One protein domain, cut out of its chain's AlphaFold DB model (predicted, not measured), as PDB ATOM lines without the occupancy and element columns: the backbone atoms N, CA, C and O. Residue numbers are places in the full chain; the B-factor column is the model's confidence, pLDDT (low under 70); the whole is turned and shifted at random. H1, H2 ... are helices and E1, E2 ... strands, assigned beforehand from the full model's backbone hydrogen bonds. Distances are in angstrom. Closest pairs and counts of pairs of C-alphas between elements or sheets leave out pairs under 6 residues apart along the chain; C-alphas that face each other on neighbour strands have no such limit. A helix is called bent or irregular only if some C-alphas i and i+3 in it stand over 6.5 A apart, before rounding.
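Overview. This is residues 35 to 247 of the 271 residues of an uncharacterized protein of Alphaproteobacteria bacterium (UniProt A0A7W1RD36). A twisted sheet of six strands makes the middle of the model, with helices over both faces: H1 and H6 over one, H4 over the other, while H2 runs along the edge strand E3. The longest helix, H7, is bent but runs nearly straight, its arms at 11 degrees, and lies alongside H4. The printed part has 213 residues, with seven named helices and six named strands in the order E1 H1 E2 H2 E3 H3 H4 E4 H5 H6 E5 E6 H7. The sheet, in the order E3 E2 E1 E4 E6 E5, is mixed: E3, E2, E1 and E4 are parallel neighbours, and E6 is antiparallel to both E4 and E5. The class is mixed, helices and strands; the whole is compact and rounded, with a radius of gyration of the C-alphas of 17.3 A and spans of 50 by 41 by 36 A.

Arrangement. E1, residues 37 to 42, is an inner strand, parallel to E2, residues 80 to 85, at 20 degrees, with N 41 and O 82 at 2.8 A. E2 is parallel to the edge strand E3, residues 112 to 116, with N 113 and O 81 at 2.8 A. On its other side E1 is parallel to E4, residues 160 to 164, with N 40 and O 162 at 2.8 A. E4 is antiparallel to E6, residues 204 to 212, with N 163 and O 209 at 2.9 A. E6 bends by 96 degrees at residue 207 and forms a hairpin with the edge strand E5, residues 190 to 194, with N 210 and O 191 at 2.8 A. H1, residues 58 to 74, is on the sheet at a height of 9.5 A, over E2 and E1 and along the strands; the closest C-alphas of H1 and E2, those of Ala 72 and Ile 81, are 6.9 A apart. H2, residues 92 to 108, runs along E3, at 7 degrees on the local plane, with the C-alphas of Asn 99 and Leu 114 closest at 7.1 A. E1, H1, E2 and E2, H2, E3 are strand-helix-strand units, parallel neighbour strands with a helix between, and their crossovers are right-handed. H4, residues 136 to 148, is on the opposite face from H1 at a height of 8.7 A; its closest C-alpha to E4 is that of Gly 148, 6.0 A from that of Ile 161. H6, residues 179 to 188, is on the same face as H1, over E5, and only just stands up from the sheet, rising 42 degrees. H7, residues 216 to 239, was assigned as one helix by its hydrogen bonds but is bent, with C-alphas 225 and 228 6.7 A apart. Its arm H7a, residues 216 to 225, only grazes the sheet; its arm H7b, residues 228 to 239, is close to H4 but not clearly touching, with the C-alphas of Leu 142 and Asn 230 closest at 7.3 A, at a shallow tilt of 30 degrees, opposite ways. H3, residues 121 to 125, is not on the sheet and is near H4; H5, residues 173 to 176, only grazes the sheet. Every O i to N i+4 pair is within hydrogen-bond range in H3, H6, H7a and H7b, against 11 of 13 in H1, 11 of 13 in H2 and 8 of 9 in H4; H5 is too short for such a pair.

Along the chain. E1 begins at C-alpha 37, (-19.930, -11.590, 44.435), and is 16.6 A long. H1 is 25.4 A long and irregular, C-alphas 59 and 62 being 7.5 A apart; H2 is 25.0 A long and irregular, C-alphas 105 and 108 being 7.2 A apart. H4 is 18.7 A long and E6 17.6 A. H7b, 16.6 A long, ends at C-alpha 239, (-23.236, 16.315, 17.193).

Size, cuts and confidence. The two C-alphas farthest apart, those of Met 108 and Lys 240, are 50.3 A apart. The printed part has no cut. The links E1 to H1 and H4 to E4 are long, with 15 and 11 residues. The mean pLDDT of the printed part is 90.6; under 70 are residues 48 to 50, 106 to 108, 198 and 242 to 247.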
ATOM      1  N   LYS A  35     -24.148 -15.043  49.481       76.94
ATOM      2  CA  LYS A  35     -24.432 -14.353  48.222       76.94
ATOM      3  C   LYS A  35     -23.155 -14.310  47.376       76.94
ATOM      4  O   LYS A  35     -22.076 -14.021  47.893       76.94
ATOM      5  N   SER A  36     -23.272 -14.654  46.093       93.00
ATOM      6  CA  SER A  36     -22.158 -14.611  45.139       93.00
ATOM      7  C   SER A  36     -21.755 -13.165  44.866       93.00
ATOM      8  O   SER A  36     -22.618 -12.292  44.727       93.00
ATOM      9  N   TYR A  37     -20.453 -12.909  44.775       96.31
ATOM     10  CA  TYR A  37     -19.930 -11.590  44.435       96.31
ATOM     11  C   TYR A  37     -18.703 -11.692  43.535       96.31
ATOM     12  O   TYR A  37     -17.974 -12.688  43.553       96.31
ATOM     13  N   SER A  38     -18.480 -10.637  42.763       97.00
ATOM     14  CA  SER A  38     -17.289 -10.449  41.948       97.00
ATOM     15  C   SER A  38     -16.656  -9.102  42.268       97.00
ATOM     16  O   SER A  38     -17.342  -8.132  42.603       97.00
ATOM     17  N   LEU A  39     -15.331  -9.053  42.165       97.50
ATOM     18  CA  LEU A  39     -14.526  -7.861  42.406       97.50
ATOM     19  C   LEU A  39     -14.074  -7.274  41.076       97.50
ATOM     20  O   LEU A  39     -13.626  -8.000  40.189       97.50
ATOM     21  N   HIS A  40     -14.184  -5.963  40.939       98.12
ATOM     22  CA  HIS A  40     -13.886  -5.248  39.712       98.12
ATOM     23  C   HIS A  40     -12.962  -4.076  40.014       98.12
ATOM     24  O   HIS A  40     -13.322  -3.151  40.735       98.12
ATOM     25  N   LEU A  41     -11.779  -4.124  39.422       98.06
ATOM     26  CA  LEU A  41     -10.805  -3.044  39.376       98.06
ATOM     27  C   LEU A  41     -10.726  -2.557  37.933       98.06
ATOM     28  O   LEU A  41     -10.939  -3.338  37.007       98.06
ATOM     29  N   MET A  42     -10.413  -1.289  37.705       97.81
ATOM     30  CA  MET A  42     -10.381  -0.749  36.348       97.81
ATOM     31  C   MET A  42      -9.219   0.211  36.148       97.81
ATOM     32  O   MET A  42      -8.860   0.976  37.041       97.81
ATOM     33  N   TRP A  43      -8.663   0.182  34.940       96.62
ATOM     34  CA  TRP A  43      -7.690   1.151  34.474       96.62
ATOM     35  C   TRP A  43      -7.962   1.542  33.022       96.62
ATOM     36  O   TRP A  43      -8.014   0.695  32.132       96.62
ATOM     37  N   VAL A  44      -8.108   2.842  32.776       95.19
ATOM     38  CA  VAL A  44      -8.266   3.416  31.436       95.19
ATOM     39  C   VAL A  44      -7.150   4.437  31.247       95.19
ATOM     40  O   VAL A  44      -7.031   5.373  32.035       95.19
ATOM     41  N   ASN A  45      -6.306   4.242  30.232       91.88
ATOM     42  CA  ASN A  45      -5.227   5.185  29.944       91.88
ATOM     43  C   ASN A  45      -5.788   6.486  29.363       91.88
ATOM     44  O   ASN A  45      -6.715   6.468  28.560       91.88
ATOM     45  N   GLU A  46      -5.195   7.613  29.756       84.44
ATOM     46  CA  GLU A  46      -5.533   8.933  29.208       84.44
ATOM     47  C   GLU A  46      -4.906   9.165  27.825       84.44
ATOM     48  O   GLU A  46      -5.509   9.824  26.986       84.44
ATOM     49  N   ASN A  47      -3.715   8.606  27.577       71.44
ATOM     50  CA  ASN A  47      -2.928   8.834  26.363       71.44
ATOM     51  C   ASN A  47      -2.624   7.533  25.608       71.44
ATOM     52  O   ASN A  47      -2.754   6.435  26.151       71.44
ATOM     53  N   SER A  48      -2.221   7.699  24.342       65.12
ATOM     54  CA  SER A  48      -2.093   6.642  23.337       65.12
ATOM     55  C   SER A  48      -1.097   5.524  23.681       65.12
ATOM     56  O   SER A  48      -0.260   5.600  24.582       65.12
ATOM     57  N   LYS A  49      -1.197   4.476  22.863       68.12
ATOM     58  CA  LYS A  49      -0.613   3.137  22.978       68.12
ATOM     59  C   LYS A  49       0.915   3.062  23.085       68.12
ATOM     60  O   LYS A  49       1.423   1.968  23.305       68.12
ATOM     61  N   ASP A  50       1.657   4.156  22.943       69.31
ATOM     62  CA  ASP A  50       3.091   4.089  22.623       69.31
ATOM     63  C   ASP A  50       4.036   4.368  23.805       69.31
ATOM     64  O   ASP A  50       5.245   4.197  23.671       69.31
ATOM     65  N   ALA A  51       3.519   4.773  24.972       76.00
ATOM     66  CA  ALA A  51       4.371   5.230  26.078       76.00
ATOM     67  C   ALA A  51       4.799   4.136  27.077       76.00
ATOM     68  O   ALA A  51       5.837   4.281  27.719       76.00
ATOM     69  N   ASN A  52       4.025   3.057  27.222       87.12
ATOM     70  CA  ASN A  52       4.186   2.103  28.329       87.12
ATOM     71  C   ASN A  52       4.530   0.687  27.849       87.12
ATOM     72  O   ASN A  52       4.072   0.255  26.790       87.12
ATOM     73  N   THR A  53       5.270  -0.076  28.657       94.00
ATOM     74  CA  THR A  53       5.515  -1.513  28.414       94.00
ATOM     75  C   THR A  53       4.283  -2.368  28.723       94.00
ATOM     76  O   THR A  53       4.091  -3.431  28.130       94.00
ATOM     77  N   TYR A  54       3.450  -1.895  29.650       94.81
ATOM     78  CA  TYR A  54       2.280  -2.566  30.213       94.81
ATOM     79  C   TYR A  54       1.015  -1.726  29.988       94.81
ATOM     80  O   TYR A  54       1.086  -0.592  29.519       94.81
ATOM     81  N   ILE A  55      -0.157  -2.257  30.351       94.94
ATOM     82  CA  ILE A  55      -1.407  -1.473  30.332       94.94
ATOM     83  C   ILE A  55      -1.410  -0.331  31.362       94.94
ATOM     84  O   ILE A  55      -2.186   0.607  31.215       94.94
ATOM     85  N   PHE A  56      -0.576  -0.423  32.398       93.88
ATOM     86  CA  PHE A  56      -0.388   0.606  33.419       93.88
ATOM     87  C   PHE A  56       0.843   1.469  33.091       93.88
ATOM     88  O   PHE A  56       1.729   1.004  32.367       93.88
ATOM     89  N   PRO A  57       0.960   2.676  33.673       91.75
ATOM     90  CA  PRO A  57       2.218   3.414  33.699       91.75
ATOM     91  C   PRO A  57       3.337   2.555  34.294       91.75
ATOM     92  O   PRO A  57       3.115   1.826  35.269       91.75
ATOM     93  N   GLU A  58       4.532   2.623  33.709       90.06
ATOM     94  CA  GLU A  58       5.676   1.787  34.101       90.06
ATOM     95  C   GLU A  58       5.955   1.902  35.609       90.06
ATOM     96  O   GLU A  58       6.051   0.900  36.316       90.06
ATOM     97  N   GLU A  59       5.956   3.130  36.132       91.44
ATOM     98  CA  GLU A  59       6.256   3.439  37.528       91.44
ATOM     99  C   GLU A  59       5.178   2.983  38.521       91.44
ATOM    100  O   GLU A  59       5.466   2.864  39.708       91.44
ATOM    101  N   LYS A  60       3.956   2.703  38.052       92.81
ATOM    102  CA  LYS A  60       2.832   2.242  38.891       92.81
ATOM    103  C   LYS A  60       2.455   0.787  38.664       92.81
ATOM    104  O   LYS A  60       1.618   0.254  39.391       92.81
ATOM    105  N   THR A  61       3.045   0.136  37.661       92.75
ATOM    106  CA  THR A  61       2.661  -1.218  37.249       92.75
ATOM    107  C   THR A  61       2.744  -2.186  38.424       92.75
ATOM    108  O   THR A  61       1.779  -2.893  38.703       92.75
ATOM    109  N   LEU A  62       3.862  -2.201  39.153       91.81
ATOM    110  CA  LEU A  62       4.034  -3.126  40.275       91.81
ATOM    111  C   LEU A  62       3.053  -2.846  41.422       91.81
ATOM    112  O   LEU A  62       2.503  -3.799  41.967       91.81
ATOM    113  N   ASP A  63       2.781  -1.579  41.729       94.25
ATOM    114  CA  ASP A  63       1.880  -1.179  42.817       94.25
ATOM    115  C   ASP A  63       0.414  -1.529  42.513       94.25
ATOM    116  O   ASP A  63      -0.308  -2.045  43.372       94.25
ATOM    117  N   HIS A  64      -0.036  -1.305  41.275       94.50
ATOM    118  CA  HIS A  64      -1.391  -1.658  40.839       94.50
ATOM    119  C   HIS A  64      -1.608  -3.174  40.793       94.50
ATOM    120  O   HIS A  64      -2.656  -3.675  41.213       94.50
ATOM    121  N   LEU A  65      -0.598  -3.922  40.341       92.56
ATOM    122  CA  LEU A  65      -0.616  -5.382  40.393       92.56
ATOM    123  C   LEU A  65      -0.651  -5.892  41.829       92.56
ATOM    124  O   LEU A  65      -1.464  -6.752  42.152       92.56
ATOM    125  N   GLU A  66       0.204  -5.355  42.696       93.50
ATOM    126  CA  GLU A  66       0.255  -5.737  44.104       93.50
ATOM    127  C   GLU A  66      -1.086  -5.479  44.795       93.50
ATOM    128  O   GLU A  66      -1.629  -6.375  45.437       93.50
ATOM    129  N   THR A  67      -1.690  -4.311  44.569       94.81
ATOM    130  CA  THR A  67      -3.023  -3.988  45.099       94.81
ATOM    131  C   THR A  67      -4.070  -5.006  44.645       94.81
ATOM    132  O   THR A  67      -4.874  -5.483  45.445       94.81
ATOM    133  N   THR A  68      -4.027  -5.410  43.376       94.62
ATOM    134  CA  THR A  68      -4.919  -6.448  42.842       94.62
ATOM    135  C   THR A  68      -4.721  -7.786  43.557       94.62
ATOM    136  O   THR A  68      -5.694  -8.422  43.967       94.62
ATOM    137  N   PHE A  69      -3.475  -8.232  43.730       94.44
ATOM    138  CA  PHE A  69      -3.195  -9.489  44.425       94.44
ATOM    139  C   PHE A  69      -3.606  -9.433  45.895       94.44
ATOM    140  O   PHE A  69      -4.085 -10.427  46.432       94.44
ATOM    141  N   GLN A  70      -3.482  -8.279  46.546       95.38
ATOM    142  CA  GLN A  70      -3.963  -8.092  47.909       95.38
ATOM    143  C   GLN A  70      -5.493  -8.162  47.998       95.38
ATOM    144  O   GLN A  70      -6.004  -8.810  48.913       95.38
ATOM    145  N   TRP A  71      -6.223  -7.584  47.036       96.69
ATOM    146  CA  TRP A  71      -7.669  -7.796  46.904       96.69
ATOM    147  C   TRP A  71      -8.003  -9.282  46.754       96.69
ATOM    148  O   TRP A  71      -8.870  -9.773  47.473       96.69
ATOM    149  N   ALA A  72      -7.276 -10.013  45.906       94.75
ATOM    150  CA  ALA A  72      -7.475 -11.452  45.725       94.75
ATOM    151  C   ALA A  72      -7.187 -12.274  46.989       94.75
ATOM    152  O   ALA A  72      -8.000 -13.101  47.391       94.75
ATOM    153  N   ASN A  73      -6.082 -11.986  47.676       94.12
ATOM    154  CA  ASN A  73      -5.712 -12.636  48.933       94.12
ATOM    155  C   ASN A  73      -6.750 -12.417  50.042       94.12
ATOM    156  O   ASN A  73      -6.988 -13.319  50.843       94.12
ATOM    157  N   LYS A  74      -7.351 -11.223  50.109       95.75
ATOM    158  CA  LYS A  74      -8.376 -10.884  51.106       95.75
ATOM    159  C   LYS A  74      -9.775 -11.405  50.767       95.75
ATOM    160  O   LYS A  74     -10.645 -11.354  51.635       95.75
ATOM    161  N   ASN A  75      -9.985 -11.884  49.541       95.06
ATOM    162  CA  ASN A  75     -11.288 -12.305  49.028       95.06
ATOM    163  C   ASN A  75     -11.208 -13.644  48.267       95.06
ATOM    164  O   ASN A  75     -11.640 -13.719  47.110       95.06
ATOM    165  N   PRO A  76     -10.653 -14.712  48.877       93.50
ATOM    166  CA  PRO A  76     -10.524 -16.021  48.232       93.50
ATOM    167  C   PRO A  76     -11.871 -16.664  47.859       93.50
ATOM    168  O   PRO A  76     -11.909 -17.608  47.075       93.50
ATOM    169  N   GLU A  77     -12.979 -16.194  48.431       91.88
ATOM    170  CA  GLU A  77     -14.337 -16.659  48.153       91.88
ATOM    171  C   GLU A  77     -15.037 -15.923  47.003       91.88
ATOM    172  O   GLU A  77     -16.152 -16.311  46.652       91.88
ATOM    173  N   SER A  78     -14.432 -14.864  46.454       93.88
ATOM    174  CA  SER A  78     -14.987 -14.154  45.299       93.88
ATOM    175  C   SER A  78     -15.104 -15.102  44.104       93.88
ATOM    176  O   SER A  78     -14.183 -15.869  43.810       93.88
ATOM    177  N   ASN A  79     -16.226 -15.031  43.382       92.75
ATOM    178  CA  ASN A  79     -16.436 -15.822  42.171       92.75
ATOM    179  C   ASN A  79     -15.379 -15.486  41.119       92.75
ATOM    180  O   ASN A  79     -14.797 -16.376  40.505       92.75
ATOM    181  N   ASN A  80     -15.148 -14.189  40.930       94.62
ATOM    182  CA  ASN A  80     -14.243 -13.651  39.933       94.62
ATOM    183  C   ASN A  80     -13.653 -12.328  40.421       94.62
ATOM    184  O   ASN A  80     -14.325 -11.523  41.065       94.62
ATOM    185  N   ILE A  81     -12.404 -12.073  40.055       95.38
ATOM    186  CA  ILE A  81     -11.724 -10.802  40.267       95.38
ATOM    187  C   ILE A  81     -11.259 -10.331  38.902       95.38
ATOM    188  O   ILE A  81     -10.477 -11.000  38.232       95.38
ATOM    189  N   TYR A  82     -11.782  -9.198  38.466       96.62
ATOM    190  CA  TYR A  82     -11.532  -8.653  37.150       96.62
ATOM    191  C   TYR A  82     -10.719  -7.379  37.256       96.62
ATOM    192  O   TYR A  82     -11.058  -6.484  38.028       96.62
ATOM    193  N   ILE A  83      -9.708  -7.270  36.406       97.00
ATOM    194  CA  ILE A  83      -9.129  -5.985  36.047       97.00
ATOM    195  C   ILE A  83      -9.572  -5.654  34.641       97.00
ATOM    196  O   ILE A  83      -9.300  -6.394  33.693       97.00
ATOM    197  N   TRP A  84     -10.252  -4.530  34.529       97.88
ATOM    198  CA  TRP A  84     -10.768  -4.014  33.283       97.88
ATOM    199  C   TRP A  84      -9.776  -3.032  32.673       97.88
ATOM    200  O   TRP A  84      -9.270  -2.147  33.364       97.88
ATOM    201  N   TYR A  85      -9.523  -3.184  31.378       97.12
ATOM    202  CA  TYR A  85      -8.773  -2.235  30.562       97.12
ATOM    203  C   TYR A  85      -9.560  -1.894  29.298       97.12
ATOM    204  O   TYR A  85     -10.526  -2.573  28.971       97.12
ATOM    205  N   HIS A  86      -9.162  -0.848  28.579       96.62
ATOM    206  CA  HIS A  86      -9.814  -0.447  27.331       96.62
ATOM    207  C   HIS A  86      -8.839  -0.593  26.156       96.62
ATOM    208  O   HIS A  86      -7.881   0.176  26.058       96.62
ATOM    209  N   SER A  87      -9.053  -1.570  25.267       95.50
ATOM    210  CA  SER A  87      -8.099  -1.884  24.184       95.50
ATOM    211  C   SER A  87      -7.893  -0.782  23.145       95.50
ATOM    212  O   SER A  87      -6.838  -0.733  22.512       95.50
ATOM    213  N   ASP A  88      -8.821   0.164  22.999       93.19
ATOM    214  CA  ASP A  88      -8.559   1.339  22.153       93.19
ATOM    215  C   ASP A  88      -7.425   2.235  22.691       93.19
ATOM    216  O   ASP A  88      -6.774   2.913  21.900       93.19
ATOM    217  N   PHE A  89      -7.097   2.162  23.987       93.69
ATOM    218  CA  PHE A  89      -6.055   2.978  24.633       93.69
ATOM    219  C   PHE A  89      -4.755   2.211  24.912       93.69
ATOM    220  O   PHE A  89      -3.831   2.746  25.521       93.69
ATOM    221  N   VAL A  90      -4.666   0.948  24.489       94.62
ATOM    222  CA  VAL A  90      -3.460   0.117  24.630       94.62
ATOM    223  C   VAL A  90      -3.184  -0.663  23.347       94.62
ATOM    224  O   VAL A  90      -4.058  -0.839  22.498       94.62
ATOM    225  N   ASN A  91      -1.951  -1.119  23.155       93.75
ATOM    226  CA  ASN A  91      -1.614  -2.050  22.079       93.75
ATOM    227  C   ASN A  91      -1.597  -3.504  22.581       93.75
ATOM    228  O   ASN A  91      -1.542  -3.779  23.780       93.75
ATOM    229  N   THR A  92      -1.627  -4.451  21.642       94.75
ATOM    230  CA  THR A  92      -1.613  -5.887  21.950       94.75
ATOM    231  C   THR A  92      -0.372  -6.298  22.744       94.75
ATOM    232  O   THR A  92      -0.489  -7.081  23.678       94.75
ATOM    233  N   THR A  93       0.797  -5.716  22.451       95.62
ATOM    234  CA  THR A  93       2.046  -6.004  23.172       95.62
ATOM    235  C   THR A  93       1.949  -5.636  24.655       95.62
ATOM    236  O   THR A  93       2.370  -6.417  25.502       95.62
ATOM    237  N   GLN A  94       1.356  -4.487  24.992       95.06
ATOM    238  CA  GLN A  94       1.121  -4.065  26.378       95.06
ATOM    239  C   GLN A  94       0.205  -5.043  27.113       95.06
ATOM    240  O   GLN A  94       0.495  -5.441  28.241       95.06
ATOM    241  N   VAL A  95      -0.880  -5.458  26.456       95.81
ATOM    242  CA  VAL A  95      -1.826  -6.439  26.999       95.81
ATOM    243  C   VAL A  95      -1.140  -7.786  27.227       95.81
ATOM    244  O   VAL A  95      -1.290  -8.373  28.299       95.81
ATOM    245  N   ASP A  96      -0.346  -8.261  26.268       95.88
ATOM    246  CA  ASP A  96       0.393  -9.521  26.364       95.88
ATOM    247  C   ASP A  96       1.447  -9.478  27.475       95.88
ATOM    248  O   ASP A  96       1.525 -10.397  28.295       95.88
ATOM    249  N   ASN A  97       2.215  -8.390  27.565       95.50
ATOM    250  CA  ASN A  97       3.201  -8.174  28.621       95.50
ATOM    251  C   ASN A  97       2.547  -8.178  30.002       95.50
ATOM    252  O   ASN A  97       3.018  -8.869  30.911       95.50
ATOM    253  N   THR A  98       1.439  -7.450  30.160       95.12
ATOM    254  CA  THR A  98       0.675  -7.441  31.405       95.12
ATOM    255  C   THR A  98       0.142  -8.837  31.715       95.12
ATOM    256  O   THR A  98       0.387  -9.336  32.807       95.12
ATOM    257  N   ASN A  99      -0.495  -9.523  30.765       93.56
ATOM    258  CA  ASN A  99      -1.004 -10.885  30.954       93.56
ATOM    259  C   ASN A  99       0.087 -11.886  31.357       93.56
ATOM    260  O   ASN A  99      -0.151 -12.747  32.204       93.56
ATOM    261  N   ASN A 100       1.279 -11.792  30.770       93.12
ATOM    262  CA  ASN A 100       2.408 -12.648  31.125       93.12
ATOM    263  C   ASN A 100       2.882 -12.378  32.557       93.12
ATOM    264  O   ASN A 100       3.110 -13.321  33.316       93.12
ATOM    265  N   LEU A 101       2.957 -11.104  32.951       90.62
ATOM    266  CA  LEU A 101       3.295 -10.706  34.315       90.62
ATOM    267  C   LEU A 101       2.230 -11.164  35.324       90.62
ATOM    268  O   LEU A 101       2.581 -11.685  36.386       90.62
ATOM    269  N   PHE A 102       0.946 -11.064  34.961       87.50
ATOM    270  CA  PHE A 102      -0.162 -11.652  35.711       87.50
ATOM    271  C   PHE A 102       0.049 -13.146  35.885       87.50
ATOM    272  O   PHE A 102       0.156 -13.597  37.013       87.50
ATOM    273  N   LYS A 103       0.177 -13.920  34.804       87.19
ATOM    274  CA  LYS A 103       0.317 -15.385  34.861       87.19
ATOM    275  C   LYS A 103       1.528 -15.843  35.675       87.19
ATOM    276  O   LYS A 103       1.417 -16.823  36.404       87.19
ATOM    277  N   ALA A 104       2.652 -15.131  35.590       87.44
ATOM    278  CA  ALA A 104       3.855 -15.446  36.358       87.44
ATOM    279  C   ALA A 104       3.641 -15.326  37.879       87.44
ATOM    280  O   ALA A 104       4.245 -16.075  38.644       87.44
ATOM    281  N   ARG A 105       2.771 -14.406  38.318       82.50
ATOM    282  CA  ARG A 105       2.419 -14.199  39.735       82.50
ATOM    283  C   ARG A 105       1.117 -14.891  40.153       82.50
ATOM    284  O   ARG A 105       0.937 -15.208  41.324       82.50
ATOM    285  N   ASN A 106       0.224 -15.155  39.204       69.62
ATOM    286  CA  ASN A 106      -1.129 -15.663  39.419       69.62
ATOM    287  C   ASN A 106      -1.193 -17.187  39.588       69.62
ATOM    288  O   ASN A 106      -2.259 -17.787  39.490       69.62
ATOM    289  N   THR A 107      -0.071 -17.838  39.892       64.00
ATOM    290  CA  THR A 107      -0.085 -19.243  40.320       64.00
ATOM    291  C   THR A 107      -0.900 -19.447  41.604       64.00
ATOM    292  O   THR A 107      -1.241 -20.583  41.922       64.00
ATOM    293  N   MET A 108      -1.246 -18.365  42.319       61.06
ATOM    294  CA  MET A 108      -1.977 -18.407  43.585       61.06
ATOM    295  C   MET A 108      -3.490 -18.126  43.495       61.06
ATOM    296  O   MET A 108      -4.189 -18.536  44.416       61.06
ATOM    297  N   HIS A 109      -4.028 -17.507  42.425       76.94
ATOM    298  CA  HIS A 109      -5.454 -17.110  42.372       76.94
ATOM    299  C   HIS A 109      -6.155 -17.440  41.040       76.94
ATOM    300  O   HIS A 109      -6.184 -16.623  40.117       76.94
ATOM    301  N   PRO A 110      -6.802 -18.618  40.915       81.88
ATOM    302  CA  PRO A 110      -7.440 -19.040  39.662       81.88
ATOM    303  C   PRO A 110      -8.613 -18.148  39.214       81.88
ATOM    304  O   PRO A 110      -9.006 -18.213  38.048       81.88
ATOM    305  N   SER A 111      -9.145 -17.312  40.110       87.62
ATOM    306  CA  SER A 111     -10.293 -16.431  39.867       87.62
ATOM    307  C   SER A 111      -9.914 -15.024  39.387       87.62
ATOM    308  O   SER A 111     -10.798 -14.183  39.250       87.62
ATOM    309  N   LEU A 112      -8.626 -14.731  39.166       92.06
ATOM    310  CA  LEU A 112      -8.161 -13.417  38.718       92.06
ATOM    311  C   LEU A 112      -8.029 -13.351  37.189       92.06
ATOM    312  O   LEU A 112      -7.321 -14.155  36.579       92.06
ATOM    313  N   TYR A 113      -8.671 -12.359  36.571       93.31
ATOM    314  CA  TYR A 113      -8.764 -12.209  35.119       93.31
ATOM    315  C   TYR A 113      -8.501 -10.772  34.666       93.31
ATOM    316  O   TYR A 113      -8.976  -9.813  35.272       93.31
ATOM    317  N   LEU A 114      -7.830 -10.640  33.524       95.00
ATOM    318  CA  LEU A 114      -7.757  -9.395  32.765       95.00
ATOM    319  C   LEU A 114      -8.864  -9.395  31.693       95.00
ATOM    320  O   LEU A 114      -9.026 -10.392  30.981       95.00
ATOM    321  N   ARG A 115      -9.654  -8.319  31.599       96.31
ATOM    322  CA  ARG A 115     -10.813  -8.194  30.692       96.31
ATOM    323  C   ARG A 115     -10.822  -6.865  29.952       96.31
ATOM    324  O   ARG A 115     -10.417  -5.847  30.506       96.31
ATOM    325  N   ASP A 116     -11.330  -6.887  28.727       97.62
ATOM    326  CA  ASP A 116     -11.455  -5.702  27.886       97.62
ATOM    327  C   ASP A 116     -12.857  -5.094  28.002       97.62
ATOM    328  O   ASP A 116     -13.872  -5.778  27.884       97.62
ATOM    329  N   LEU A 117     -12.916  -3.787  28.215       97.81
ATOM    330  CA  LEU A 117     -14.146  -3.003  28.240       97.81
ATOM    331  C   LEU A 117     -14.782  -2.888  26.849       97.81
ATOM    332  O   LEU A 117     -15.995  -2.705  26.747       97.81
ATOM    333  N   CYS A 118     -13.999  -3.053  25.777       96.81
ATOM    334  CA  CYS A 118     -14.510  -3.061  24.402       96.81
ATOM    335  C   CYS A 118     -15.368  -4.296  24.086       96.81
ATOM    336  O   CYS A 118     -16.054  -4.326  23.060       96.81
ATOM    337  N   ASP A 119     -15.379  -5.297  24.969       96.50
ATOM    338  CA  ASP A 119     -16.260  -6.458  24.854       96.50
ATOM    339  C   ASP A 119     -17.712  -6.133  25.247       96.50
ATOM    340  O   ASP A 119     -18.618  -6.913  24.944       96.50
ATOM    341  N   PHE A 120     -17.976  -4.983  25.884       97.38
ATOM    342  CA  PHE A 120     -19.340  -4.586  26.230       97.38
ATOM    343  C   PHE A 120     -20.160  -4.209  24.984       97.38
ATOM    344  O   PHE A 120     -19.730  -3.359  24.193       97.38
ATOM    345  N   PRO A 121     -21.383  -4.762  24.821       96.75
ATOM    346  CA  PRO A 121     -22.255  -4.448  23.692       96.75
ATOM    347  C   PRO A 121     -22.479  -2.947  23.476       96.75
ATOM    348  O   PRO A 121     -22.453  -2.477  22.336       96.75
ATOM    349  N   LEU A 122     -22.669  -2.171  24.548       97.69
ATOM    350  CA  LEU A 122     -22.830  -0.719  24.440       97.69
ATOM    351  C   LEU A 122     -21.576   0.007  23.957       97.69
ATOM    352  O   LEU A 122     -21.703   0.960  23.185       97.69
ATOM    353  N   VAL A 123     -20.391  -0.445  24.366       97.75
ATOM    354  CA  VAL A 123     -19.120   0.137  23.918       97.75
ATOM    355  C   VAL A 123     -18.952  -0.089  22.416       97.75
ATOM    356  O   VAL A 123     -18.680   0.847  21.666       97.75
ATOM    357  N   GLN A 124     -19.262  -1.298  21.941       97.50
ATOM    358  CA  GLN A 124     -19.241  -1.622  20.512       97.50
ATOM    359  C   GLN A 124     -20.296  -0.860  19.708       97.50
ATOM    360  O   GLN A 124     -20.041  -0.477  18.564       97.50
ATOM    361  N   LYS A 125     -21.484  -0.647  20.285       98.06
ATOM    362  CA  LYS A 125     -22.587   0.071  19.639       98.06
ATOM    363  C   LYS A 125     -22.302   1.567  19.501       98.06
ATOM    364  O   LYS A 125     -22.658   2.155  18.484       98.06
ATOM    365  N   TYR A 126     -21.681   2.179  20.507       97.81
ATOM    366  CA  TYR A 126     -21.472   3.624  20.588       97.81
ATOM    367  C   TYR A 126     -19.984   3.995  20.582       97.81
ATOM    368  O   TYR A 126     -19.545   4.789  21.407       97.81
ATOM    369  N   LYS A 127     -19.205   3.452  19.637       96.69
ATOM    370  CA  LYS A 127     -17.739   3.629  19.583       96.69
ATOM    371  C   LYS A 127     -17.272   5.081  19.701       96.69
ATOM    372  O   LYS A 127     -16.306   5.343  20.400       96.69
ATOM    373  N   ASP A 128     -17.977   6.031  19.086       94.38
ATOM    374  CA  ASP A 128     -17.609   7.452  19.176       94.38
ATOM    375  C   ASP A 128     -17.697   7.997  20.615       94.38
ATOM    376  O   ASP A 128     -16.855   8.800  21.018       94.38
ATOM    377  N   VAL A 129     -18.666   7.519  21.407       95.44
ATOM    378  CA  VAL A 129     -18.843   7.872  22.830       95.44
ATOM    379  C   VAL A 129     -17.738   7.275  23.702       95.44
ATOM    380  O   VAL A 129     -17.412   7.855  24.732       95.44
ATOM    381  N   PHE A 130     -17.151   6.151  23.291       95.75
ATOM    382  CA  PHE A 130     -16.075   5.460  24.010       95.75
ATOM    383  C   PHE A 130     -14.695   5.647  23.362       95.75
ATOM    384  O   PHE A 130     -13.755   4.920  23.659       95.75
ATOM    385  N   SER A 131     -14.569   6.629  22.471       92.25
ATOM    386  CA  SER A 131     -13.321   6.912  21.766       92.25
ATOM    387  C   SER A 131     -12.391   7.821  22.569       92.25
ATOM    388  O   SER A 131     -12.816   8.534  23.478       92.25
ATOM    389  N   GLU A 132     -11.129   7.891  22.145       88.25
ATOM    390  CA  GLU A 132     -10.112   8.823  22.662       88.25
ATOM    391  C   GLU A 132     -10.502  10.312  22.575       88.25
ATOM    392  O   GLU A 132      -9.896  11.157  23.226       88.25
ATOM    393  N   LYS A 133     -11.536  10.653  21.794       85.44
ATOM    394  CA  LYS A 133     -12.054  12.026  21.683       85.44
ATOM    395  C   LYS A 133     -12.848  12.465  22.913       85.44
ATOM    396  O   LYS A 133     -13.121  13.656  23.076       85.44
ATOM    397  N   MET A 134     -13.286  11.511  23.733       88.44
ATOM    398  CA  MET A 134     -14.031  11.779  24.954       88.44
ATOM    399  C   MET A 134     -13.076  11.862  26.149       88.44
ATOM    400  O   MET A 134     -12.129  11.083  26.230       88.44
ATOM    401  N   PRO A 135     -13.309  12.774  27.111       88.56
ATOM    402  CA  PRO A 135     -12.428  12.889  28.266       88.56
ATOM    403  C   PRO A 135     -12.363  11.597  29.090       88.56
ATOM    404  O   PRO A 135     -13.398  11.022  29.428       88.56
ATOM    405  N   VAL A 136     -11.155  11.193  29.498       87.81
ATOM    406  CA  VAL A 136     -10.926   9.934  30.232       87.81
ATOM    407  C   VAL A 136     -11.746   9.816  31.521       87.81
ATOM    408  O   VAL A 136     -12.205   8.728  31.858       87.81
ATOM    409  N   TYR A 137     -11.999  10.924  32.229       89.50
ATOM    410  CA  TYR A 137     -12.837  10.916  33.434       89.50
ATOM    411  C   TYR A 137     -14.297  10.556  33.115       89.50
ATOM    412  O   TYR A 137     -14.901   9.760  33.826       89.50
ATOM    413  N   PHE A 138     -14.844  11.082  32.012       93.25
ATOM    414  CA  PHE A 138     -16.201  10.765  31.562       93.25
ATOM    415  C   PHE A 138     -16.300   9.290  31.176       93.25
ATOM    416  O   PHE A 138     -17.229   8.600  31.596       93.25
ATOM    417  N   LEU A 139     -15.314   8.803  30.416       94.38
ATOM    418  CA  LEU A 139     -15.222   7.397  30.039       94.38
ATOM    419  C   LEU A 139     -15.157   6.506  31.276       94.38
ATOM    420  O   LEU A 139     -15.945   5.576  31.394       94.38
ATOM    421  N   SER A 140     -14.273   6.818  32.223       94.81
ATOM    422  CA  SER A 140     -14.085   6.025  33.440       94.81
ATOM    423  C   SER A 140     -15.363   5.960  34.283       94.81
ATOM    424  O   SER A 140     -15.737   4.899  34.773       94.81
ATOM    425  N   ASP A 141     -16.095   7.063  34.425       94.94
ATOM    426  CA  ASP A 141     -17.355   7.085  35.178       94.94
ATOM    427  C   ASP A 141     -18.485   6.308  34.485       94.94
ATOM    428  O   ASP A 141     -19.266   5.606  35.136       94.94
ATOM    429  N   LEU A 142     -18.559   6.370  33.156       96.81
ATOM    430  CA  LEU A 142     -19.544   5.602  32.401       96.81
ATOM    431  C   LEU A 142     -19.201   4.102  32.389       96.81
ATOM    432  O   LEU A 142     -20.060   3.269  32.675       96.81
ATOM    433  N   LEU A 143     -17.942   3.753  32.124       97.75
ATOM    434  CA  LEU A 143     -17.448   2.374  32.053       97.75
ATOM    435  C   LEU A 143     -17.556   1.656  33.400       97.75
ATOM    436  O   LEU A 143     -18.037   0.523  33.438       97.75
ATOM    437  N   ARG A 144     -17.222   2.319  34.520       96.50
ATOM    438  CA  ARG A 144     -17.422   1.716  35.849       96.50
ATOM    439  C   ARG A 144     -18.890   1.422  36.130       96.50
ATOM    440  O   ARG A 144     -19.188   0.467  36.834       96.50
ATOM    441  N   THR A 145     -19.808   2.214  35.581       96.50
ATOM    442  CA  THR A 145     -21.244   1.967  35.739       96.50
ATOM    443  C   THR A 145     -21.695   0.786  34.876       96.50
ATOM    444  O   THR A 145     -22.472  -0.044  35.341       96.50
ATOM    445  N   LEU A 146     -21.168   0.660  33.651       97.56
ATOM    446  CA  LEU A 146     -21.435  -0.484  32.766       97.56
ATOM    447  C   LEU A 146     -20.997  -1.817  33.384       97.56
ATOM    448  O   LEU A 146     -21.682  -2.821  33.214       97.56
ATOM    449  N   ILE A 147     -19.909  -1.826  34.160       97.25
ATOM    450  CA  ILE A 147     -19.481  -3.006  34.922       97.25
ATOM    451  C   ILE A 147     -20.585  -3.502  35.874       97.25
ATOM    452  O   ILE A 147     -20.784  -4.709  36.011       97.25
ATOM    453  N   GLY A 148     -21.314  -2.594  36.526       95.06
ATOM    454  CA  GLY A 148     -22.412  -2.936  37.436       95.06
ATOM    455  C   GLY A 148     -23.693  -3.392  36.730       95.06
ATOM    456  O   GLY A 148     -24.583  -3.965  37.359       95.06
ATOM    457  N   ASP A 149     -23.808  -3.150  35.426       96.25
ATOM    458  CA  ASP A 149     -25.039  -3.364  34.684       96.25
ATOM    459  C   ASP A 149     -25.264  -4.848  34.349       96.25
ATOM    460  O   ASP A 149     -24.463  -5.458  33.629       96.25
ATOM    461  N   PRO A 150     -26.381  -5.457  34.792       92.88
ATOM    462  CA  PRO A 150     -26.675  -6.843  34.487       92.88
ATOM    463  C   PRO A 150     -26.903  -7.144  33.012       92.88
ATOM    464  O   PRO A 150     -26.905  -8.326  32.677       92.88
ATOM    465  N   ILE A 151     -27.115  -6.156  32.141       92.56
ATOM    466  CA  ILE A 151     -27.230  -6.365  30.691       92.56
ATOM    467  C   ILE A 151     -25.840  -6.513  30.070       92.56
ATOM    468  O   ILE A 151     -25.605  -7.468  29.325       92.56
ATOM    469  N   GLU A 152     -24.912  -5.635  30.437       92.25
ATOM    470  CA  GLU A 152     -23.591  -5.528  29.809       92.25
ATOM    471  C   GLU A 152     -22.572  -6.497  30.412       92.25
ATOM    472  O   GLU A 152     -21.785  -7.100  29.686       92.25
ATOM    473  N   ASN A 153     -22.615  -6.714  31.730       87.69
ATOM    474  CA  ASN A 153     -21.648  -7.572  32.407       87.69
ATOM    475  C   ASN A 153     -21.886  -9.058  32.056       87.69
ATOM    476  O   ASN A 153     -23.003  -9.557  32.259       87.69
ATOM    477  N   PRO A 154     -20.876  -9.791  31.544       81.88
ATOM    478  CA  PRO A 154     -21.029 -11.183  31.119       81.88
ATOM    479  C   PRO A 154     -21.246 -12.166  32.278       81.88
ATOM    480  O   PRO A 154     -21.854 -13.216  32.069       81.88
ATOM    481  N   ASP A 155     -20.801 -11.849  33.496       87.00
ATOM    482  CA  ASP A 155     -21.007 -12.714  34.656       87.00
ATOM    483  C   ASP A 155     -22.444 -12.580  35.167       87.00
ATOM    484  O   ASP A 155     -22.751 -11.765  36.030       87.00
ATOM    485  N   LYS A 156     -23.370 -13.368  34.618       84.19
ATOM    486  CA  LYS A 156     -24.780 -13.362  35.048       84.19
ATOM    487  C   LYS A 156     -25.025 -14.125  36.356       84.19
ATOM    488  O   LYS A 156     -26.141 -14.081  36.862       84.19
ATOM    489  N   SER A 157     -24.024 -14.832  36.880       86.69
ATOM    490  CA  SER A 157     -24.162 -15.702  38.060       86.69
ATOM    491  C   SER A 157     -23.938 -14.979  39.390       86.69
ATOM    492  O   SER A 157     -24.248 -15.504  40.464       86.69
ATOM    493  N   THR A 158     -23.414 -13.761  39.313       92.38
ATOM    494  CA  THR A 158     -23.039 -12.957  40.466       92.38
ATOM    495  C   THR A 158     -24.169 -12.026  40.910       92.38
ATOM    496  O   THR A 158     -24.679 -11.233  40.113       92.38
ATOM    497  N   GLN A 159     -24.524 -12.090  42.199       94.62
ATOM    498  CA  GLN A 159     -25.494 -11.182  42.810       94.62
ATOM    499  C   GLN A 159     -24.885  -9.802  43.090       94.62
ATOM    500  O   GLN A 159     -25.468  -8.791  42.701       94.62
ATOM    501  N   TYR A 160     -23.723  -9.748  43.742       96.94
ATOM    502  CA  TYR A 160     -23.092  -8.487  44.130       96.94
ATOM    503  C   TYR A 160     -21.916  -8.113  43.238       96.94
ATOM    504  O   TYR A 160     -20.975  -8.885  43.071       96.94
ATOM    505  N   ILE A 161     -21.928  -6.885  42.731       97.69
ATOM    506  CA  ILE A 161     -20.762  -6.286  42.079       97.69
ATOM    507  C   ILE A 161     -20.056  -5.405  43.090       97.69
ATOM    508  O   ILE A 161     -20.634  -4.424  43.551       97.69
ATOM    509  N   VAL A 162     -18.810  -5.739  43.407       98.00
ATOM    510  CA  VAL A 162     -17.926  -4.889  44.201       98.00
ATOM    511  C   VAL A 162     -16.943  -4.228  43.243       98.00
ATOM    512  O   VAL A 162     -16.137  -4.908  42.611       98.00
ATOM    513  N   TYR A 163     -17.009  -2.909  43.123       98.38
ATOM    514  CA  TYR A 163     -16.064  -2.119  42.341       98.38
ATOM    515  C   TYR A 163     -15.143  -1.329  43.266       98.38
ATOM    516  O   TYR A 163     -15.603  -0.760  44.259       98.38
ATOM    517  N   ALA A 164     -13.865  -1.243  42.906       98.25
ATOM    518  CA  ALA A 164     -12.893  -0.400  43.581       98.25
ATOM    519  C   ALA A 164     -11.887   0.201  42.586       98.25
ATOM    520  O   ALA A 164     -11.419  -0.466  41.664       98.25
ATOM    521  N   ASP A 165     -11.510   1.457  42.798       97.12
ATOM    522  CA  ASP A 165     -10.350   2.046  42.145       97.12
ATOM    523  C   ASP A 165      -9.069   1.385  42.685       97.12
ATOM    524  O   ASP A 165      -8.996   0.935  43.831       97.12
ATOM    525  N   LEU A 166      -8.015   1.356  41.867       96.19
ATOM    526  CA  LEU A 166      -6.740   0.706  42.207       96.19
ATOM    527  C   LEU A 166      -5.972   1.367  43.364       96.19
ATOM    528  O   LEU A 166      -4.946   0.847  43.785       96.19
ATOM    529  N   ASN A 167      -6.422   2.519  43.857       94.44
ATOM    530  CA  ASN A 167      -5.872   3.195  45.033       94.44
ATOM    531  C   ASN A 167      -6.703   2.960  46.307       94.44
ATOM    532  O   ASN A 167      -6.318   3.444  47.372       94.44
ATOM    533  N   VAL A 168      -7.831   2.248  46.220       95.75
ATOM    534  CA  VAL A 168      -8.638   1.888  47.387       95.75
ATOM    535  C   VAL A 168      -7.962   0.719  48.109       95.75
ATOM    536  O   VAL A 168      -7.717  -0.320  47.483       95.75
ATOM    537  N   PRO A 169      -7.672   0.850  49.419       96.31
ATOM    538  CA  PRO A 169      -7.088  -0.233  50.194       96.31
ATOM    539  C   PRO A 169      -7.942  -1.507  50.126       96.31
ATOM    540  O   PRO A 169      -9.162  -1.423  50.279       96.31
ATOM    541  N   PRO A 170      -7.325  -2.688  49.953       97.44
ATOM    542  CA  PRO A 170      -8.042  -3.953  49.916       97.44
ATOM    543  C   PRO A 170      -8.865  -4.200  51.176       97.44
ATOM    544  O   PRO A 170      -8.325  -4.178  52.287       97.44
ATOM    545  N   LEU A 171     -10.146  -4.507  50.994       97.38
ATOM    546  CA  LEU A 171     -11.067  -4.907  52.057       97.38
ATOM    547  C   LEU A 171     -11.286  -6.418  52.005       97.38
ATOM    548  O   LEU A 171     -11.305  -7.012  50.930       97.38
ATOM    549  N   SER A 172     -11.411  -7.047  53.165       96.81
ATOM    550  CA  SER A 172     -11.821  -8.448  53.290       96.81
ATOM    551  C   SER A 172     -13.328  -8.600  53.124       96.81
ATOM    552  O   SER A 172     -14.077  -7.639  53.286       96.81
ATOM    553  N   TYR A 173     -13.793  -9.825  52.888       95.50
ATOM    554  CA  TYR A 173     -15.224 -10.126  52.824       95.50
ATOM    555  C   TYR A 173     -16.010  -9.608  54.039       95.50
ATOM    556  O   TYR A 173     -17.085  -9.034  53.883       95.50
ATOM    557  N   ALA A 174     -15.460  -9.765  55.248       95.25
ATOM    558  CA  ALA A 174     -16.101  -9.299  56.477       95.25
ATOM    559  C   ALA A 174     -16.209  -7.764  56.555       95.25
ATOM    560  O   ALA A 174     -17.133  -7.260  57.182       95.25
ATOM    561  N   GLU A 175     -15.282  -7.037  55.925       96.19
ATOM    562  CA  GLU A 175     -15.313  -5.572  55.823       96.19
ATOM    563  C   GLU A 175     -16.242  -5.102  54.690       96.19
ATOM    564  O   GLU A 175     -16.914  -4.088  54.830       96.19
ATOM    565  N   LEU A 176     -16.304  -5.834  53.571       96.38
ATOM    566  CA  LEU A 176     -17.198  -5.529  52.447       96.38
ATOM    567  C   LEU A 176     -18.675  -5.715  52.810       96.38
ATOM    568  O   LEU A 176     -19.528  -4.938  52.388       96.38
ATOM    569  N   PHE A 177     -18.968  -6.769  53.567       95.50
ATOM    570  CA  PHE A 177     -20.321  -7.211  53.885       95.50
ATOM    571  C   PHE A 177     -20.563  -7.197  55.394       95.50
ATOM    572  O   PHE A 177     -21.128  -8.142  55.955       95.50
ATOM    573  N   ASP A 178     -20.121  -6.125  56.056       94.12
ATOM    574  CA  ASP A 178     -20.488  -5.876  57.445       94.12
ATOM    575  C   ASP A 178     -22.008  -5.638  57.592       94.12
ATOM    576  O   ASP A 178     -22.759  -5.535  56.615       94.12
ATOM    577  N   ALA A 179     -22.493  -5.587  58.835       94.31
ATOM    578  CA  ALA A 179     -23.926  -5.471  59.102       94.31
ATOM    579  C   ALA A 179     -24.552  -4.191  58.510       94.31
ATOM    580  O   ALA A 179     -25.679  -4.242  58.017       94.31
ATOM    581  N   ASP A 180     -23.826  -3.069  58.521       93.56
ATOM    582  CA  ASP A 180     -24.304  -1.781  58.003       93.56
ATOM    583  C   ASP A 180     -24.333  -1.779  56.467       93.56
ATOM    584  O   ASP A 180     -25.307  -1.332  55.857       93.56
ATOM    585  N   ALA A 181     -23.310  -2.346  55.824       94.94
ATOM    586  CA  ALA A 181     -23.272  -2.541  54.381       94.94
ATOM    587  C   ALA A 181     -24.424  -3.440  53.913       94.94
ATOM    588  O   ALA A 181     -25.116  -3.099  52.953       94.94
ATOM    589  N   ILE A 182     -24.683  -4.549  54.609       95.12
ATOM    590  CA  ILE A 182     -25.796  -5.452  54.292       95.12
ATOM    591  C   ILE A 182     -27.152  -4.769  54.490       95.12
ATOM    592  O   ILE A 182     -28.017  -4.893  53.622       95.12
ATOM    593  N   GLU A 183     -27.349  -4.019  55.578       93.38
ATOM    594  CA  GLU A 183     -28.581  -3.252  55.796       93.38
ATOM    595  C   GLU A 183     -28.823  -2.257  54.652       93.38
ATOM    596  O   GLU A 183     -29.914  -2.213  54.075       93.38
ATOM    597  N   LYS A 184     -27.788  -1.505  54.259       93.31
ATOM    598  CA  LYS A 184     -27.857  -0.563  53.135       93.31
ATOM    599  C   LYS A 184     -28.147  -1.267  51.817       93.31
ATOM    600  O   LYS A 184     -29.034  -0.825  51.099       93.31
ATOM    601  N   LEU A 185     -27.469  -2.373  51.513       94.50
ATOM    602  CA  LEU A 185     -27.720  -3.152  50.296       94.50
ATOM    603  C   LEU A 185     -29.154  -3.679  50.245       94.50
ATOM    604  O   LEU A 185     -29.792  -3.576  49.205       94.50
ATOM    605  N   ASN A 186     -29.688  -4.183  51.358       91.75
ATOM    606  CA  ASN A 186     -31.073  -4.648  51.405       91.75
ATOM    607  C   ASN A 186     -32.071  -3.494  51.212       91.75
ATOM    608  O   ASN A 186     -33.109  -3.687  50.589       91.75
ATOM    609  N   LYS A 187     -31.760  -2.297  51.727       91.19
ATOM    610  CA  LYS A 187     -32.650  -1.130  51.670       91.19
ATOM    611  C   LYS A 187     -32.604  -0.375  50.342       91.19
ATOM    612  O   LYS A 187     -33.627   0.133  49.891       91.19
ATOM    613  N   THR A 188     -31.417  -0.186  49.776       94.19
ATOM    614  CA  THR A 188     -31.200   0.691  48.614       94.19
ATOM    615  C   THR A 188     -30.615  -0.045  47.419       94.19
ATOM    616  O   THR A 188     -30.620   0.503  46.321       94.19
ATOM    617  N   GLY A 189     -30.072  -1.249  47.604       95.25
ATOM    618  CA  GLY A 189     -29.323  -1.968  46.576       95.25
ATOM    619  C   GLY A 189     -27.922  -1.420  46.307       95.25
ATOM    620  O   GLY A 189     -27.274  -1.912  45.387       95.25
ATOM    621  N   LEU A 190     -27.445  -0.411  47.050       96.62
ATOM    622  CA  LEU A 190     -26.168   0.255  46.777       96.62
ATOM    623  C   LEU A 190     -25.458   0.714  48.056       96.62
ATOM    624  O   LEU A 190     -26.033   1.411  48.893       96.62
ATOM    625  N   VAL A 191     -24.166   0.411  48.143       96.25
ATOM    626  CA  VAL A 191     -23.222   0.985  49.112       96.25
ATOM    627  C   VAL A 191     -22.143   1.734  48.345       96.25
ATOM    628  O   VAL A 191     -21.664   1.248  47.328       96.25
ATOM    629  N   MET A 192     -21.750   2.911  48.828       95.62
ATOM    630  CA  MET A 192     -20.672   3.721  48.255       95.62
ATOM    631  C   MET A 192     -19.750   4.238  49.354       95.62
ATOM    632  O   MET A 192     -20.183   4.417  50.498       95.62
ATOM    633  N   ALA A 193     -18.498   4.530  49.000       90.62
ATOM    634  CA  ALA A 193     -17.586   5.211  49.909       90.62
ATOM    635  C   ALA A 193     -18.112   6.610  50.259       90.62
ATOM    636  O   ALA A 193     -18.552   7.363  49.390       90.62
ATOM    637  N   LYS A 194     -18.054   6.966  51.545       88.50
ATOM    638  CA  LYS A 194     -18.379   8.313  52.020       88.50
ATOM    639  C   LYS A 194     -17.172   9.227  51.836       88.50
ATOM    640  O   LYS A 194     -16.054   8.850  52.185       88.50
ATOM    641  N   ASN A 195     -17.403  10.444  51.359       82.69
ATOM    642  CA  ASN A 195     -16.359  11.454  51.315       82.69
ATOM    643  C   ASN A 195     -16.068  11.972  52.733       82.69
ATOM    644  O   ASN A 195     -16.910  12.608  53.372       82.69
ATOM    645  N   ASN A 196     -14.866  11.693  53.236       77.25
ATOM    646  CA  ASN A 196     -14.436  12.121  54.568       77.25
ATOM    647  C   ASN A 196     -13.912  13.566  54.600       77.25
ATOM    648  O   ASN A 196     -13.658  14.088  55.684       77.25
ATOM    649  N   ALA A 197     -13.776  14.237  53.449       74.31
ATOM    650  CA  ALA A 197     -13.223  15.590  53.352       74.31
ATOM    651  C   ALA A 197     -14.153  16.700  53.891       74.31
ATOM    652  O   ALA A 197     -13.823  17.879  53.789       74.31
ATOM    653  N   GLY A 198     -15.310  16.351  54.465       66.19
ATOM    654  CA  GLY A 198     -16.268  17.319  55.009       66.19
ATOM    655  C   GLY A 198     -17.032  18.110  53.943       66.19
ATOM    656  O   GLY A 198     -17.735  19.060  54.284       66.19
ATOM    657  N   ASP A 199     -16.925  17.732  52.665       72.94
ATOM    658  CA  ASP A 199     -17.721  18.332  51.600       72.94
ATOM    659  C   ASP A 199     -19.134  17.741  51.600       72.94
ATOM    660  O   ASP A 199     -19.416  16.704  51.000       72.94
ATOM    661  N   TYR A 200     -20.043  18.425  52.290       72.00
ATOM    662  CA  TYR A 200     -21.455  18.047  52.343       72.00
ATOM    663  C   TYR A 200     -22.148  18.075  50.974       72.00
ATOM    664  O   TYR A 200     -23.204  17.463  50.836       72.00
ATOM    665  N   ASN A 201     -21.573  18.744  49.966       74.88
ATOM    666  CA  ASN A 201     -22.137  18.768  48.617       74.88
ATOM    667  C   ASN A 201     -21.770  17.517  47.807       74.88
ATOM    668  O   ASN A 201     -22.465  17.192  46.848       74.88
ATOM    669  N   HIS A 202     -20.717  16.799  48.204       73.38
ATOM    670  CA  HIS A 202     -20.269  15.562  47.562       73.38
ATOM    671  C   HIS A 202     -20.071  14.475  48.621       73.38
ATOM    672  O   HIS A 202     -18.946  14.049  48.878       73.38
ATOM    673  N   PRO A 203     -21.159  14.029  49.279       83.06
ATOM    674  CA  PRO A 203     -21.059  13.163  50.448       83.06
ATOM    675  C   PRO A 203     -20.556  11.750  50.128       83.06
ATOM    676  O   PRO A 203     -20.219  11.016  51.057       83.06
ATOM    677  N   TYR A 204     -20.493  11.361  48.852       88.00
ATOM    678  CA  TYR A 204     -20.048  10.039  48.418       88.00
ATOM    679  C   TYR A 204     -19.014  10.146  47.293       88.00
ATOM    680  O   TYR A 204     -18.968  11.148  46.590       88.00
ATOM    681  N   GLU A 205     -18.214   9.098  47.126       87.25
ATOM    682  CA  GLU A 205     -17.197   8.952  46.082       87.25
ATOM    683  C   GLU A 205     -17.508   7.706  45.245       87.25
ATOM    684  O   GLU A 205     -17.888   6.664  45.783       87.25
ATOM    685  N   ASN A 206     -17.328   7.780  43.925       91.44
ATOM    686  CA  ASN A 206     -17.585   6.657  43.012       91.44
ATOM    687  C   ASN A 206     -16.375   5.720  42.826       91.44
ATOM    688  O   ASN A 206     -16.437   4.786  42.022       91.44
ATOM    689  N   GLY A 207     -15.288   5.964  43.564       94.06
ATOM    690  CA  GLY A 207     -14.091   5.123  43.562       94.06
ATOM    691  C   GLY A 207     -14.269   3.785  44.281       94.06
ATOM    692  O   GLY A 207     -13.435   2.903  44.136       94.06
ATOM    693  N   PHE A 208     -15.356   3.595  45.031       97.06
ATOM    694  CA  PHE A 208     -15.725   2.300  45.598       97.06
ATOM    695  C   PHE A 208     -17.243   2.186  45.705       97.06
ATOM    696  O   PHE A 208     -17.897   3.096  46.228       97.06
ATOM    697  N   TYR A 209     -17.799   1.062  45.254       97.56
ATOM    698  CA  TYR A 209     -19.209   0.753  45.467       97.56
ATOM    699  C   TYR A 209     -19.482  -0.755  45.531       97.56
ATOM    700  O   TYR A 209     -18.753  -1.562  44.959       97.56
ATOM    701  N   ILE A 210     -20.584  -1.118  46.188       98.00
ATOM    702  CA  ILE A 210     -21.182  -2.456  46.146       98.00
ATOM    703  C   ILE A 210     -22.604  -2.310  45.616       98.00
ATOM    704  O   ILE A 210     -23.395  -1.565  46.192       98.00
ATOM    705  N   LEU A 211     -22.928  -3.010  44.532       97.31
ATOM    706  CA  LEU A 211     -24.244  -2.995  43.896       97.31
ATOM    707  C   LEU A 211     -24.904  -4.373  44.011       97.31
ATOM    708  O   LEU A 211     -24.327  -5.370  43.572       97.31
ATOM    709  N   ASP A 212     -26.128  -4.421  44.540       96.31
ATOM    710  CA  ASP A 212     -26.986  -5.608  44.480       96.31
ATOM    711  C   ASP A 212     -27.717  -5.667  43.138       96.31
ATOM    712  O   ASP A 212     -28.649  -4.902  42.875       96.31
ATOM    713  N   ARG A 213     -27.328  -6.610  42.279       94.88
ATOM    714  CA  ARG A 213     -27.972  -6.794  40.974       94.88
ATOM    715  C   ARG A 213     -29.369  -7.392  41.071       94.88
ATOM    716  O   ARG A 213     -30.127  -7.279  40.109       94.88
ATOM    717  N   ALA A 214     -29.723  -8.009  42.198       93.44
ATOM    718  CA  ALA A 214     -31.086  -8.463  42.445       93.44
ATOM    719  C   ALA A 214     -32.018  -7.296  42.816       93.44
ATOM    720  O   ALA A 214     -33.235  -7.409  42.658       93.44
ATOM    721  N   HIS A 215     -31.473  -6.150  43.244       94.12
ATOM    722  CA  HIS A 215     -32.257  -4.971  43.602       94.12
ATOM    723  C   HIS A 215     -32.695  -4.187  42.349       94.12
ATOM    724  O   HIS A 215     -32.133  -3.148  41.979       94.12
ATOM    725  N   ALA A 216     -33.736  -4.696  41.681       93.75
ATOM    726  CA  ALA A 216     -34.213  -4.217  40.381       93.75
ATOM    727  C   ALA A 216     -34.452  -2.692  40.282       93.75
ATOM    728  O   ALA A 216     -34.070  -2.114  39.257       93.75
ATOM    729  N   PRO A 217     -35.021  -1.999  41.293       93.38
ATOM    730  CA  PRO A 217     -35.174  -0.544  41.235       93.38
ATOM    731  C   PRO A 217     -33.844   0.203  41.101       93.38
ATOM    732  O   PRO A 217     -33.738   1.123  40.292       93.38
ATOM    733  N   MET A 218     -32.819  -0.226  41.841       94.31
ATOM    734  CA  MET A 218     -31.499   0.416  41.834       94.31
ATOM    735  C   MET A 218     -30.779   0.155  40.515       94.31
ATOM    736  O   MET A 218     -30.306   1.090  39.878       94.31
ATOM    737  N   VAL A 219     -30.796  -1.093  40.038       93.69
ATOM    738  CA  VAL A 219     -30.278  -1.453  38.709       93.69
ATOM    739  C   VAL A 219     -30.908  -0.589  37.615       93.69
ATOM    740  O   VAL A 219     -30.206  -0.019  36.778       93.69
ATOM    741  N   LYS A 220     -32.240  -0.453  37.629       93.44
ATOM    742  CA  LYS A 220     -32.968   0.375  36.664       93.44
ATOM    743  C   LYS A 220     -32.571   1.848  36.774       93.44
ATOM    744  O   LYS A 220     -32.408   2.507  35.747       93.44
ATOM    745  N   ALA A 221     -32.412   2.359  37.991       92.31
ATOM    746  CA  ALA A 221     -32.007   3.737  38.232       92.31
ATOM    747  C   ALA A 221     -30.579   4.006  37.720       92.31
ATOM    748  O   ALA A 221     -30.371   5.007  37.037       92.31
ATOM    749  N   CYS A 222     -29.630   3.089  37.940       93.31
ATOM    750  CA  CYS A 222     -28.285   3.162  37.363       93.31
ATOM    751  C   CYS A 222     -28.326   3.154  35.830       93.31
ATOM    752  O   CYS A 222     -27.737   4.029  35.197       93.31
ATOM    753  N   ARG A 223     -29.072   2.227  35.212       95.00
ATOM    754  CA  ARG A 223     -29.174   2.155  33.746       95.00
ATOM    755  C   ARG A 223     -29.712   3.453  33.150       95.00
ATOM    756  O   ARG A 223     -29.075   4.043  32.284       95.00
ATOM    757  N   LEU A 224     -30.857   3.929  33.633       93.38
ATOM    758  CA  LEU A 224     -31.488   5.127  33.080       93.38
ATOM    759  C   LEU A 224     -30.694   6.394  33.421       93.38
ATOM    760  O   LEU A 224     -30.406   7.205  32.545       93.38
ATOM    761  N   GLY A 225     -30.349   6.560  34.698       88.50
ATOM    762  CA  GLY A 225     -29.765   7.783  35.243       88.50
ATOM    763  C   GLY A 225     -28.306   7.990  34.860       88.50
ATOM    764  O   GLY A 225     -27.894   9.119  34.603       88.50
ATOM    765  N   LEU A 226     -27.530   6.907  34.813       91.88
ATOM    766  CA  LEU A 226     -26.077   6.974  34.680       91.88
ATOM    767  C   LEU A 226     -25.567   6.452  33.341       91.88
ATOM    768  O   LEU A 226     -24.554   6.954  32.867       91.88
ATOM    769  N   ILE A 227     -26.240   5.479  32.723       96.00
ATOM    770  CA  ILE A 227     -25.789   4.909  31.447       96.00
ATOM    771  C   ILE A 227     -26.478   5.620  30.283       96.00
ATOM    772  O   ILE A 227     -25.836   6.371  29.548       96.00
ATOM    773  N   ASP A 228     -27.789   5.439  30.136       96.12
ATOM    774  CA  ASP A 228     -28.527   5.877  28.949       96.12
ATOM    775  C   ASP A 228     -28.480   7.408  28.784       96.12
ATOM    776  O   ASP A 228     -28.194   7.916  27.696       96.12
ATOM    777  N   ILE A 229     -28.681   8.159  29.876       93.56
ATOM    778  CA  ILE A 229     -28.598   9.628  29.859       93.56
ATOM    779  C   ILE A 229     -27.191  10.119  29.491       93.56
ATOM    780  O   ILE A 229     -27.068  11.061  28.706       93.56
ATOM    781  N   ASN A 230     -26.124   9.521  30.032       93.75
ATOM    782  CA  ASN A 230     -24.762   9.983  29.741       93.75
ATOM    783  C   ASN A 230     -24.317   9.619  28.322       93.75
ATOM    784  O   ASN A 230     -23.656  10.434  27.679       93.75
ATOM    785  N   ILE A 231     -24.756   8.474  27.787       96.44
ATOM    786  CA  ILE A 231     -24.579   8.152  26.366       96.44
ATOM    787  C   ILE A 231     -25.271   9.206  25.496       96.44
ATOM    788  O   ILE A 231     -24.638   9.763  24.599       96.44
ATOM    789  N   GLN A 232     -26.534   9.544  25.779       94.81
ATOM    790  CA  GLN A 232     -27.249  10.561  25.004       94.81
ATOM    791  C   GLN A 232     -26.551  11.928  25.067       94.81
ATOM    792  O   GLN A 232     -26.408  12.601  24.050       94.81
ATOM    793  N   ARG A 233     -26.051  12.330  26.241       89.31
ATOM    794  CA  ARG A 233     -25.290  13.581  26.402       89.31
ATOM    795  C   ARG A 233     -24.000  13.604  25.596       89.31
ATOM    796  O   ARG A 233     -23.656  14.648  25.034       89.31
ATOM    797  N   ALA A 234     -23.281  12.486  25.556       91.44
ATOM    798  CA  ALA A 234     -22.082  12.368  24.743       91.44
ATOM    799  C   ALA A 234     -22.423  12.504  23.256       91.44
ATOM    800  O   ALA A 234     -21.813  13.324  22.575       91.44
ATOM    801  N   LEU A 235     -23.459  11.804  22.782       92.56
ATOM    802  CA  LEU A 235     -23.946  11.908  21.401       92.56
ATOM    803  C   LEU A 235     -24.344  13.347  21.031       92.56
ATOM    804  O   LEU A 235     -23.933  13.852  19.987       92.56
ATOM    805  N   ASP A 236     -25.071  14.045  21.905       89.44
ATOM    806  CA  ASP A 236     -25.449  15.447  21.694       89.44
ATOM    807  C   ASP A 236     -24.224  16.376  21.632       89.44
ATOM    808  O   ASP A 236     -24.211  17.358  20.883       89.44
ATOM    809  N   SER A 237     -23.201  16.104  22.448       86.38
ATOM    810  CA  SER A 237     -21.961  16.892  22.492       86.38
ATOM    811  C   SER A 237     -21.133  16.689  21.224       86.38
ATOM    812  O   SER A 237     -20.697  17.670  20.616       86.38
ATOM    813  N   ILE A 238     -21.024  15.434  20.782       85.69
ATOM    814  CA  ILE A 238     -20.439  15.010  19.505       85.69
ATOM    815  C   ILE A 238     -21.129  15.728  18.338       85.69
ATOM    816  O   ILE A 238     -20.459  16.366  17.525       85.69
ATOM    817  N   GLN A 239     -22.464  15.692  18.275       87.50
ATOM    818  CA  GLN A 239     -23.236  16.315  17.193       87.50
ATOM    819  C   GLN A 239     -23.032  17.836  17.123       87.50
ATOM    820  O   GLN A 239     -23.014  18.416  16.039       87.50
ATOM    821  N   LYS A 240     -22.863  18.492  18.274       86.00
ATOM    822  CA  LYS A 240     -22.617  19.941  18.368       86.00
ATOM    823  C   LYS A 240     -21.162  20.329  18.084       86.00
ATOM    824  O   LYS A 240     -20.838  21.508  18.198       86.00
ATOM    825  N   GLY A 241     -20.287  19.368  17.772       80.38
ATOM    826  CA  GLY A 241     -18.858  19.607  17.568       80.38
ATOM    827  C   GLY A 241     -18.126  20.042  18.839       80.38
ATOM    828  O   GLY A 241     -17.037  20.600  18.753       80.38
ATOM    829  N   LYS A 242     -18.707  19.811  20.024       69.19
ATOM    830  CA  LYS A 242     -18.079  20.118  21.314       69.19
ATOM    831  C   LYS A 242     -17.126  18.988  21.696       69.19
ATOM    832  O   LYS A 242     -17.375  18.258  22.652       69.19
ATOM    833  N   TYR A 243     -16.066  18.829  20.914       60.81
ATOM    834  CA  TYR A 243     -14.972  17.922  21.232       60.81
ATOM    835  C   TYR A 243     -13.912  18.660  22.040       60.81
ATOM    836  O   TYR A 243     -13.604  19.818  21.762       60.81
ATOM    837  N   TYR A 244     -13.330  17.980  23.025       53.56
ATOM    838  CA  TYR A 244     -12.071  18.427  23.604       53.56
ATOM    839  C   TYR A 244     -10.966  18.119  22.602       53.56
ATOM    840  O   TYR A 244     -10.456  17.005  22.563       53.56
ATOM    841  N   ASN A 245     -10.609  19.097  21.773       45.34
ATOM    842  CA  ASN A 245      -9.391  19.010  20.982       45.34
ATOM    843  C   ASN A 245      -8.254  19.582  21.839       45.34
ATOM    844  O   ASN A 245      -7.979  20.780  21.799       45.34
ATOM    845  N   SER A 246      -7.632  18.739  22.669       46.75
ATOM    846  CA  SER A 246      -6.530  19.137  23.567       46.75
ATOM    847  C   SER A 246      -5.344  19.774  22.825       46.75
ATOM    848  O   SER A 246      -4.541  20.470  23.442       46.75
ATOM    849  N   ALA A 247      -5.250  19.570  21.507       42.22
ATOM    850  CA  ALA A 247      -4.192  20.100  20.653       42.22
ATOM    851  C   ALA A 247      -4.495  21.467  20.003       42.22
ATOM    852  O   ALA A 247      -3.557  22.150  19.599       42.22
TER     853      ALA A 247